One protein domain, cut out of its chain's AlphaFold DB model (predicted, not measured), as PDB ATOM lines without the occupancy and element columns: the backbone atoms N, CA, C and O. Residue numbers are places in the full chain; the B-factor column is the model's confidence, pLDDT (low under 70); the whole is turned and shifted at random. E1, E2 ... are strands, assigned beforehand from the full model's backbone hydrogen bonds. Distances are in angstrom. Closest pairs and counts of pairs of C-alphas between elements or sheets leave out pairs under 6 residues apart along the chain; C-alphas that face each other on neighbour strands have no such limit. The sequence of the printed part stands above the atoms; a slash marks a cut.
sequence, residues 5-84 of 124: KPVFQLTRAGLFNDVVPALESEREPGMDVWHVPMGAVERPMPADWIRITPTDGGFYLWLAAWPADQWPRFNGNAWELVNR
ATOM      1  N   LYS A   5     165.376 124.453 138.064       90.88
ATOM      2  CA  LYS A   5     164.982 123.741 139.285       90.88
ATOM      3  C   LYS A   5     163.534 124.068 139.661       90.88
ATOM      4  O   LYS A   5     163.065 125.156 139.316       90.88
ATOM      5  N   PRO A   6     162.807 123.163 140.337       92.94
ATOM      6  CA  PRO A   6     161.443 123.444 140.755       92.94
ATOM      7  C   PRO A   6     161.445 124.403 141.949       92.94
ATOM      8  O   PRO A   6     162.209 124.225 142.897       92.94
ATOM      9  N   VAL A   7     160.558 125.392 141.918       94.38
ATOM     10  CA  VAL A   7     160.222 126.254 143.057       94.38
ATOM     11  C   VAL A   7     158.705 126.325 143.216       94.38
ATOM     12  O   VAL A   7     157.954 126.021 142.291       94.38
ATOM     13  N   PHE A   8     158.238 126.694 144.402       94.25
ATOM     14  CA  PHE A   8     156.838 126.555 144.792       94.25
ATOM     15  C   PHE A   8     156.174 127.925 144.827       94.25
ATOM     16  O   PHE A   8     156.443 128.721 145.725       94.25
ATOM     17  N   GLN A   9     155.321 128.201 143.846       94.62
ATOM     18  CA  GLN A   9     154.555 129.433 143.754       94.62
ATOM     19  C   GLN A   9     153.482 129.468 144.838       94.62
ATOM     20  O   GLN A   9     152.728 128.509 145.029       94.62
ATOM     21  N   LEU A  10     153.383 130.609 145.508       94.69
ATOM     22  CA  LEU A  10     152.405 130.862 146.549       94.69
ATOM     23  C   LEU A  10     151.424 131.956 146.126       94.69
ATOM     24  O   LEU A  10     151.739 132.868 145.358       94.69
ATOM     25  N   THR A  11     150.228 131.896 146.696       93.25
ATOM     26  CA  THR A  11     149.324 133.045 146.782       93.25
ATOM     27  C   THR A  11     149.872 134.080 147.769       93.25
ATOM     28  O   THR A  11     150.740 133.787 148.592       93.25
ATOM     29  N   ARG A  12     149.287 135.284 147.790       90.69
ATOM     30  CA  ARG A  12     149.630 136.319 148.784       90.69
ATOM     31  C   ARG A  12     149.447 135.858 150.240       90.69
ATOM     32  O   ARG A  12     150.115 136.373 151.127       90.69
ATOM     33  N   ALA A  13     148.555 134.897 150.491       89.88
ATOM     34  CA  ALA A  13     148.316 134.331 151.820       89.88
ATOM     35  C   ALA A  13     149.318 133.223 152.212       89.88
ATOM     36  O   ALA A  13     149.241 132.689 153.324       89.88
ATOM     37  N   GLY A  14     150.236 132.860 151.310       92.00
ATOM     38  CA  GLY A  14     151.201 131.776 151.491       92.00
ATOM     39  C   GLY A  14     150.662 130.393 151.123       92.00
ATOM     40  O   GLY A  14     151.341 129.404 151.366       92.00
ATOM     41  N   LEU A  15     149.450 130.280 150.568       92.88
ATOM     42  CA  LEU A  15     148.917 128.995 150.092       92.88
ATOM     43  C   LEU A  15     149.638 128.568 148.820       92.88
ATOM     44  O   LEU A  15     149.859 129.412 147.951       92.88
ATOM     45  N   PHE A  16     149.954 127.283 148.704       92.44
ATOM     46  CA  PHE A  16     150.499 126.711 147.480       92.44
ATOM     47  C   PHE A  16     149.560 126.943 146.295       92.44
ATOM     48  O   PHE A  16     148.352 126.734 146.403       92.44
ATOM     49  N   ASN A  17     150.138 127.372 145.179       91.25
ATOM     50  CA  ASN A  17     149.431 127.577 143.925       91.25
ATOM     51  C   ASN A  17     149.929 126.601 142.853       91.25
ATOM     52  O   ASN A  17     149.121 125.902 142.254       91.25
ATOM     53  N   ASP A  18     151.247 126.557 142.622       90.56
ATOM     54  CA  ASP A  18     151.836 125.768 141.536       90.56
ATOM     55  C   ASP A  18     153.339 125.491 141.754       90.56
ATOM     56  O   ASP A  18     153.994 126.168 142.550       90.56
ATOM     57  N   VAL A  19     153.907 124.523 141.031       91.25
ATOM     58  CA  VAL A  19     155.354 124.337 140.870       91.25
ATOM     59  C   VAL A  19     155.803 125.033 139.589       91.25
ATOM     60  O   VAL A  19     155.411 124.663 138.485       91.25
ATOM     61  N   VAL A  20     156.692 126.013 139.717       91.62
ATOM     62  CA  VAL A  20     157.224 126.787 138.587       91.62
ATOM     63  C   VAL A  20     158.739 126.602 138.472       91.62
ATOM     64  O   VAL A  20     159.400 126.312 139.469       91.62
ATOM     65  N   PRO A  21     159.332 126.728 137.272       92.44
ATOM     66  CA  PRO A  21     160.776 126.624 137.123       92.44
ATOM     67  C   PRO A  21     161.467 127.923 137.563       92.44
ATOM     68  O   PRO A  21     161.142 129.001 137.068       92.44
ATOM     69  N   ALA A  22     162.473 127.813 138.430       93.56
ATOM     70  CA  ALA A  22     163.500 128.839 138.564       93.56
ATOM     71  C   ALA A  22     164.599 128.582 137.530       93.56
ATOM     72  O   ALA A  22     164.997 127.432 137.311       93.56
ATOM     73  N   LEU A  23     165.071 129.650 136.889       93.00
ATOM     74  CA  LEU A  23     166.103 129.584 135.854       93.00
ATOM     75  C   LEU A  23     167.450 129.984 136.443       93.00
ATOM     76  O   LEU A  23     167.526 130.969 137.174       93.00
ATOM     77  N   GLU A  24     168.504 129.243 136.125       93.12
ATOM     78  CA  GLU A  24     169.860 129.637 136.515       93.12
ATOM     79  C   GLU A  24     170.258 130.947 135.810       93.12
ATOM     80  O   GLU A  24     169.889 131.179 134.657       93.12
ATOM     81  N   SER A  25     170.998 131.810 136.509       90.56
ATOM     82  CA  SER A  25     171.533 133.054 135.958       90.56
ATOM     83  C   SER A  25     172.486 132.763 134.803       90.56
ATOM     84  O   SER A  25     173.533 132.145 134.973       90.56
ATOM     85  N   GLU A  26     172.166 133.287 133.621       89.69
ATOM     86  CA  GLU A  26     173.051 133.187 132.453       89.69
ATOM     87  C   GLU A  26     174.345 133.992 132.627       89.69
ATOM     88  O   GLU A  26     175.337 133.738 131.945       89.69
ATOM     89  N   ARG A  27     174.341 134.984 133.527       89.00
ATOM     90  CA  ARG A  27     175.507 135.834 133.806       89.00
ATOM     91  C   ARG A  27     176.480 135.192 134.789       89.00
ATOM     92  O   ARG A  27     177.649 135.559 134.795       89.00
ATOM     93  N   GLU A  28     175.997 134.253 135.597       85.69
ATOM     94  CA  GLU A  28     176.753 133.598 136.668       85.69
ATOM     95  C   GLU A  28     176.529 132.073 136.635       85.69
ATOM     96  O   GLU A  28     176.079 131.483 137.623       85.69
ATOM     97  N   PRO A  29     176.806 131.412 135.495       82.25
ATOM     98  CA  PRO A  29     176.543 129.987 135.347       82.25
ATOM     99  C   PRO A  29     177.424 129.172 136.301       82.25
ATOM    100  O   PRO A  29     178.633 129.398 136.399       82.25
ATOM    101  N   GLY A  30     176.827 128.205 136.998       83.81
ATOM    102  CA  GLY A  30     177.507 127.336 137.957       83.81
ATOM    103  C   GLY A  30     177.754 127.961 139.333       83.81
ATOM    104  O   GLY A  30     178.327 127.292 140.190       83.81
ATOM    105  N   MET A  31     177.326 129.209 139.570       85.81
ATOM    106  CA  MET A  31     177.482 129.897 140.863       85.81
ATOM    107  C   MET A  31     176.264 129.753 141.791       85.81
ATOM    108  O   MET A  31     176.163 130.474 142.778       85.81
ATOM    109  N   ASP A  32     175.341 128.832 141.483       88.50
ATOM    110  CA  ASP A  32     174.099 128.597 142.243       88.50
ATOM    111  C   ASP A  32     173.215 129.855 142.380       88.50
ATOM    112  O   ASP A  32     172.481 130.035 143.352       88.50
ATOM    113  N   VAL A  33     173.265 130.744 141.381       91.38
ATOM    114  CA  VAL A  33     172.421 131.943 141.306       91.38
ATOM    115  C   VAL A  33     171.197 131.642 140.448       91.38
ATOM    116  O   VAL A  33     171.320 131.326 139.265       91.38
ATOM    117  N   TRP A  34     170.003 131.774 141.029       93.62
ATOM    118  CA  TRP A  34     168.742 131.428 140.371       93.62
ATOM    119  C   TRP A  34     167.762 132.598 140.351       93.62
ATOM    120  O   TRP A  34     167.536 133.273 141.354       93.62
ATOM    121  N   HIS A  35     167.113 132.799 139.209       94.00
ATOM    122  CA  HIS A  35     165.979 133.698 139.058       94.00
ATOM    123  C   HIS A  35     164.713 133.011 139.567       94.00
ATOM    124  O   HIS A  35     164.058 132.253 138.846       94.00
ATOM    125  N   VAL A  36     164.379 133.278 140.828       94.94
ATOM    126  CA  VAL A  36     163.157 132.790 141.471       94.94
ATOM    127  C   VAL A  36     162.005 133.759 141.171       94.94
ATOM    128  O   VAL A  36     162.131 134.955 141.454       94.94
ATOM    129  N   PRO A  37     160.880 133.289 140.596       94.19
ATOM    130  CA  PRO A  37     159.703 134.122 140.371       94.19
ATOM    131  C   PRO A  37     159.166 134.748 141.663       94.19
ATOM    132  O   PRO A  37     159.249 134.171 142.748       94.19
ATOM    133  N   MET A  38     158.573 135.938 141.550       93.88
ATOM    134  CA  MET A  38     157.985 136.622 142.702       93.88
ATOM    135  C   MET A  38     156.898 135.761 143.355       93.88
ATOM    136  O   MET A  38     155.989 135.267 142.690       93.88
ATOM    137  N   GLY A  39     156.962 135.636 144.681       93.19
ATOM    138  CA  GLY A  39     156.004 134.836 145.442       93.19
ATOM    139  C   GLY A  39     156.250 133.330 145.358       93.19
ATOM    140  O   GLY A  39     155.407 132.575 145.836       93.19
ATOM    141  N   ALA A  40     157.374 132.887 144.790       95.69
ATOM    142  CA  ALA A  40     157.821 131.506 144.885       95.69
ATOM    143  C   ALA A  40     158.824 131.315 146.030       95.69
ATOM    144  O   ALA A  40     159.567 132.227 146.394       95.69
ATOM    145  N   VAL A  41     158.852 130.107 146.585       95.44
ATOM    146  CA  VAL A  41     159.838 129.689 147.586       95.44
ATOM    147  C   VAL A  41     160.603 128.471 147.100       95.44
ATOM    148  O   VAL A  41     160.054 127.599 146.435       95.44
ATOM    149  N   GLU A  42     161.883 128.400 147.448       94.06
ATOM    150  CA  GLU A  42     162.740 127.263 147.092       94.06
ATOM    151  C   GLU A  42     162.611 126.096 148.071       94.06
ATOM    152  O   GLU A  42     162.980 124.970 147.748       94.06
ATOM    153  N   ARG A  43     162.099 126.353 149.283       93.88
ATOM    154  CA  ARG A  43     162.000 125.330 150.324       93.88
ATOM    155  C   ARG A  43     161.054 124.223 149.850       93.88
ATOM    156  O   ARG A  43     159.870 124.514 149.658       93.88
ATOM    157  N   PRO A  44     161.534 122.976 149.694       90.75
ATOM    158  CA  PRO A  44     160.698 121.904 149.197       90.75
ATOM    159  C   PRO A  44     159.574 121.600 150.175       90.75
ATOM    160  O   PRO A  44     159.762 121.615 151.395       90.75
ATOM    161  N   MET A  45     158.401 121.325 149.620       90.94
ATOM    162  CA  MET A  45     157.350 120.647 150.363       90.94
ATOM    163  C   MET A  45     157.825 119.263 150.824       90.94
ATOM    164  O   MET A  45     158.702 118.673 150.184       90.94
ATOM    165  N   PRO A  46     157.222 118.712 151.888       90.88
ATOM    166  CA  PRO A  46     157.419 117.316 152.251       90.88
ATOM    167  C   PRO A  46     157.140 116.386 151.057       90.88
ATOM    168  O   PRO A  46     156.140 116.536 150.350       90.88
ATOM    169  N   ALA A  47     158.052 115.444 150.798       86.75
ATOM    170  CA  ALA A  47     157.983 114.557 149.630       86.75
ATOM    171  C   ALA A  47     156.802 113.571 149.689       86.75
ATOM    172  O   ALA A  47     156.371 113.040 148.667       86.75
ATOM    173  N   ASP A  48     156.273 113.332 150.888       89.44
ATOM    174  CA  ASP A  48     155.043 112.592 151.145       89.44
ATOM    175  C   ASP A  48     153.782 113.389 150.779       89.44
ATOM    176  O   ASP A  48     152.727 112.790 150.602       89.44
ATOM    177  N   TRP A  49     153.872 114.715 150.623       89.94
ATOM    178  CA  TRP A  49     152.752 115.562 150.201       89.94
ATOM    179  C   TRP A  49     152.746 115.768 148.694       89.94
ATOM    180  O   TRP A  49     151.681 115.755 148.077       89.94
ATOM    181  N   ILE A  50     153.920 115.966 148.094       86.88
ATOM    182  CA  ILE A  50     154.045 116.216 146.662       86.88
ATOM    183  C   ILE A  50     155.167 115.389 146.051       86.88
ATOM    184  O   ILE A  50     156.309 115.402 146.509       86.88
ATOM    185  N   ARG A  51     154.853 114.721 144.942       87.56
ATOM    186  CA  ARG A  51     155.866 114.108 144.085       87.56
ATOM    187  C   ARG A  51     156.054 114.956 142.844       87.56
ATOM    188  O   ARG A  51     155.116 115.102 142.068       87.56
ATOM    189  N   ILE A  52     157.270 115.458 142.643       86.12
ATOM    190  CA  ILE A  52     157.650 116.260 141.478       86.12
ATOM    191  C   ILE A  52     158.563 115.421 140.587       86.12
ATOM    192  O   ILE A  52     159.582 114.913 141.054       86.12
ATOM    193  N   THR A  53     158.200 115.265 139.314       86.69
ATOM    194  CA  THR A  53     158.997 114.504 138.340       86.69
ATOM    195  C   THR A  53     159.359 115.397 137.152       86.69
ATOM    196  O   THR A  53     158.457 116.024 136.589       86.69
ATOM    197  N   PRO A  54     160.646 115.480 136.760       84.06
ATOM    198  CA  PRO A  54     161.036 116.116 135.508       84.06
ATOM    199  C   PRO A  54     160.407 115.377 134.327       84.06
ATOM    200  O   PRO A  54     160.409 114.148 134.291       84.06
ATOM    201  N   THR A  55     159.879 116.116 133.361       82.12
ATOM    202  CA  THR A  55     159.398 115.564 132.093       82.12
ATOM    203  C   THR A  55     160.456 115.733 131.010       82.12
ATOM    204  O   THR A  55     161.308 116.621 131.099       82.12
ATOM    205  N   ASP A  56     160.370 114.931 129.948       79.94
ATOM    206  CA  ASP A  56     161.297 114.997 128.805       79.94
ATOM    207  C   ASP A  56     161.331 116.388 128.139       79.94
ATOM    208  O   ASP A  56     162.314 116.766 127.508       79.94
ATOM    209  N   GLY A  57     160.273 117.188 128.321       78.50
ATOM    210  CA  GLY A  57     160.189 118.574 127.852       78.50
ATOM    211  C   GLY A  57     160.851 119.614 128.765       78.50
ATOM    212  O   GLY A  57     160.753 120.808 128.484       78.50
ATOM    213  N   GLY A  58     161.484 119.211 129.871       75.81
ATOM    214  CA  GLY A  58     162.085 120.139 130.838       75.81
ATOM    215  C   GLY A  58     161.056 120.916 131.668       75.81
ATOM    216  O   GLY A  58     161.333 122.043 132.096       75.81
ATOM    217  N   PHE A  59     159.870 120.330 131.859       77.50
ATOM    218  CA  PHE A  59     158.829 120.800 132.775       77.50
ATOM    219  C   PHE A  59     158.724 119.860 133.978       77.50
ATOM    220  O   PHE A  59     159.334 118.794 134.003       77.50
ATOM    221  N   TYR A  60     157.936 120.248 134.976       83.44
ATOM    222  CA  TYR A  60     157.669 119.427 136.150       83.44
ATOM    223  C   TYR A  60     156.214 118.971 136.142       83.44
ATOM    224  O   TYR A  60     155.310 119.787 135.990       83.44
ATOM    225  N   LEU A  61     155.991 117.670 136.322       79.19
ATOM    226  CA  LEU A  61     154.680 117.134 136.680       79.19
ATOM    227  C   LEU A  61     154.628 116.970 138.196       79.19
ATOM    228  O   LEU A  61     155.590 116.462 138.783       79.19
ATOM    229  N   TRP A  62     153.508 117.343 138.815       84.50
ATOM    230  CA  TRP A  62     153.289 117.104 140.236       84.50
ATOM    231  C   TRP A  62     152.075 116.216 140.514       84.50
ATOM    232  O   TRP A  62     151.074 116.246 139.799       84.50
ATOM    233  N   LEU A  63     152.176 115.433 141.588       80.25
ATOM    234  CA  LEU A  63     151.092 114.636 142.158       80.25
ATOM    235  C   LEU A  63     150.943 114.998 143.635       80.25
ATOM    236  O   LEU A  63     151.910 114.898 144.389       80.25
ATOM    237  N   ALA A  64     149.742 115.427 144.016       85.50
ATOM    238  CA  ALA A  64     149.393 115.805 145.380       85.50
ATOM    239  C   ALA A  64     148.852 114.604 146.169       85.50
ATOM    240  O   ALA A  64     148.048 113.834 145.642       85.50
ATOM    241  N   ALA A  65     149.261 114.476 147.431       86.81
ATOM    242  CA  ALA A  65     148.884 113.385 148.332       86.81
ATOM    243  C   ALA A  65     148.288 113.861 149.676       86.81
ATOM    244  O   ALA A  65     148.084 113.057 150.582       86.81
ATOM    245  N   TRP A  66     147.990 115.157 149.824       87.81
ATOM    246  CA  TRP A  66     147.360 115.712 151.031       87.81
ATOM    247  C   TRP A  66     145.819 115.570 151.031       87.81
ATOM    248  O   TRP A  66     145.219 115.403 149.965       87.81
ATOM    249  N   PRO A  67     145.156 115.651 152.208       90.56
ATOM    250  CA  PRO A  67     143.698 115.559 152.326       90.56
ATOM    251  C   PRO A  67     142.945 116.615 151.510       90.56
ATOM    252  O   PRO A  67     143.401 117.748 151.354       90.56
ATOM    253  N   ALA A  68     141.751 116.271 151.022       86.69
ATOM    254  CA  ALA A  68     140.965 117.162 150.168       86.69
ATOM    255  C   ALA A  68     140.529 118.455 150.884       86.69
ATOM    256  O   ALA A  68     140.431 119.509 150.257       86.69
ATOM    257  N   ASP A  69     140.284 118.390 152.186       89.94
ATOM    258  CA  ASP A  69     139.848 119.490 153.046       89.94
ATOM    259  C   ASP A  69     141.005 120.336 153.596       89.94
ATOM    260  O   ASP A  69     140.765 121.318 154.295       89.94
ATOM    261  N   GLN A  70     142.250 120.007 153.252       92.19
ATOM    262  CA  GLN A  70     143.435 120.728 153.702       92.19
ATOM    263  C   GLN A  70     144.247 121.245 152.525       92.19
ATOM    264  O   GLN A  70     144.327 120.616 151.472       92.19
ATOM    265  N   TRP A  71     144.861 122.407 152.707       91.19
ATOM    266  CA  TRP A  71     145.742 123.030 151.736       91.19
ATOM    267  C   TRP A  71     147.125 123.252 152.332       91.19
ATOM    268  O   TRP A  71     147.235 123.743 153.457       91.19
ATOM    269  N   PRO A  72     148.191 122.944 151.584       94.38
ATOM    270  CA  PRO A  72     149.530 123.263 152.026       94.38
ATOM    271  C   PRO A  72     149.772 124.775 151.948       94.38
ATOM    272  O   PRO A  72     149.519 125.436 150.936       94.38
ATOM    273  N   ARG A  73     150.285 125.324 153.043       94.25
ATOM    274  CA  ARG A  73     150.608 126.734 153.228       94.25
ATOM    275  C   ARG A  73     152.041 126.867 153.711       94.25
ATOM    276  O   ARG A  73     152.456 126.173 154.631       94.25
ATOM    277  N   PHE A  74     152.775 127.800 153.130       95.50
ATOM    278  CA  PHE A  74     154.064 128.215 153.643       95.50
ATOM    279  C   PHE A  74     153.886 129.403 154.591       95.50
ATOM    280  O   PHE A  74     153.348 130.442 154.202       95.50
ATOM    281  N   ASN A  75     154.336 129.266 155.839       93.56
ATOM    282  CA  ASN A  75     154.188 130.309 156.864       93.56
ATOM    283  C   ASN A  75     155.397 131.263 156.964       93.56
ATOM    284  O   ASN A  75     155.481 132.059 157.894       93.56
ATOM    285  N   GLY A  76     156.342 131.181 156.021       91.94
ATOM    286  CA  GLY A  76     157.611 131.917 156.052       91.94
ATOM    287  C   GLY A  76     158.765 131.113 156.656       91.94
ATOM    288  O   GLY A  76     159.923 131.411 156.380       91.94
ATOM    289  N   ASN A  77     158.460 130.059 157.416       93.94
ATOM    290  CA  ASN A  77     159.438 129.120 157.951       93.94
ATOM    291  C   ASN A  77     159.188 127.692 157.449       93.94
ATOM    292  O   ASN A  77     160.079 127.071 156.886       93.94
ATOM    293  N   ALA A  78     157.989 127.147 157.596       94.62
ATOM    294  CA  ALA A  78     157.689 125.761 157.259       94.62
ATOM    295  C   ALA A  78     156.435 125.635 156.392       94.62
ATOM    296  O   ALA A  78     155.623 126.559 156.284       94.62
ATOM    297  N   TRP A  79     156.318 124.465 155.768       95.44
ATOM    298  CA  TRP A  79     155.096 124.009 155.128       95.44
ATOM    299  C   TRP A  79     154.179 123.384 156.171       95.44
ATOM    300  O   TRP A  79     154.599 122.524 156.939       95.44
ATOM    301  N   GLU A  80     152.925 123.812 156.174       95.56
ATOM    302  CA  GLU A  80     151.887 123.350 157.089       95.56
ATOM    303  C   GLU A  80     150.616 123.056 156.298       95.56
ATOM    304  O   GLU A  80     150.301 123.755 155.334       95.56
ATOM    305  N   LEU A  81     149.865 122.036 156.707       94.31
ATOM    306  CA  LEU A  81     148.520 121.813 156.191       94.31
ATOM    307  C   LEU A  81     147.542 122.664 156.999       94.31
ATOM    308  O   LEU A  81     147.451 122.541 158.219       94.31
ATOM    309  N   VAL A  82     146.818 123.542 156.312       93.69
ATOM    310  CA  VAL A  82     145.759 124.364 156.903       93.69
ATOM    311  C   VAL A  82     144.411 123.942 156.351       93.69
ATOM    312  O   VAL A  82     144.322 123.470 155.220       93.69
ATOM    313  N   ASN A  83     143.343 124.146 157.120       92.50
ATOM    314  CA  ASN A  83     141.997 123.877 156.628       92.50
ATOM    315  C   ASN A  83     141.714 124.727 155.389       92.50
ATOM    316  O   ASN A  83     141.933 125.944 155.384       92.50
ATOM    317  N   ARG A  84     141.195 124.079 154.346       84.94
ATOM    318  CA  ARG A  84     140.651 124.763 153.182       84.94
ATOM    319  C   ARG A  84     139.551 125.703 153.682       84.94
ATOM    320  O   ARG A  84     138.645 125.239 154.379       84.94
TER     321      ARG A  84
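AT A GLANCE: This is residues 5 to 84 of the 124 residues of an uncharacterized protein of Comamonas sp. BIGb0124 (UniProt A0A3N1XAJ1). Three two-stranded hairpins make the domain: that of E1 and E2 forms the middle, that of E3 and E4 is to one side of it, and that of E5 and E6 is near the end where E1 and E2 join. A long loop, residues 25 to 49, makes the opposite end of the long axis, then folds back beside E1 and E2 before leading to E3. The printed part has 80 residues, no named helix and six strands in the order E1 to E6; it is all strand by class, though only 35 residues are in named elements. Each sheet is antiparallel. The whole is only just compact, close to loose, with a radius of gyration of the C-alphas of 13.5 A, and only just elongated, spanning 43 by 28 by 16 A.

HOW THE PARTS SIT: E1, residues 5 to 10, and E2, residues 16 to 24, form an antiparallel hairpin at 143 degrees; N 9 and O 18 are 2.8 A apart, within hydrogen-bond range. E2 bends by 51 degrees at residue 19. Short antiparallel pairings tie residues 40 to 41 to residues 8 to 9 of E1, and residues 34 to 35 to residues 23 to 24 of E2. E3, residues 50 to 54, and E4, residues 60 to 64, form a hairpin at 161 degrees, with N 53 and O 61 within hydrogen-bond range at 2.9 A. The closest C-alphas of E2 and E4 are those of Val 19 and Tyr 60, 7.2 A apart. E5, residues 70 to 74, and E6, residues 79 to 83, form a hairpin at 143 degrees, with N 71 and O 82 within hydrogen-bond range at 2.8 A. The closest C-alphas of E2 and E5 are those of Phe 16 and Arg 73, 5.7 A apart. E3 and E5 are apart.

IN THESE COORDINATES: E2 is 22.4 A long from first to last C-alpha and E1 16.2 A. E1 begins at C-alpha 5, (164.982, 123.741, 139.285), and E6 ends at C-alpha 83, (141.997, 123.877, 156.628).

THE WHOLE: The two C-alphas farthest apart, those of Arg 27 and Asp 69, are 43.7 A apart. The printed part has no cut; the link E2 to E3 is long, and the other four are tight. The mean pLDDT of the printed part is 89.9, and no printed residue is under 70.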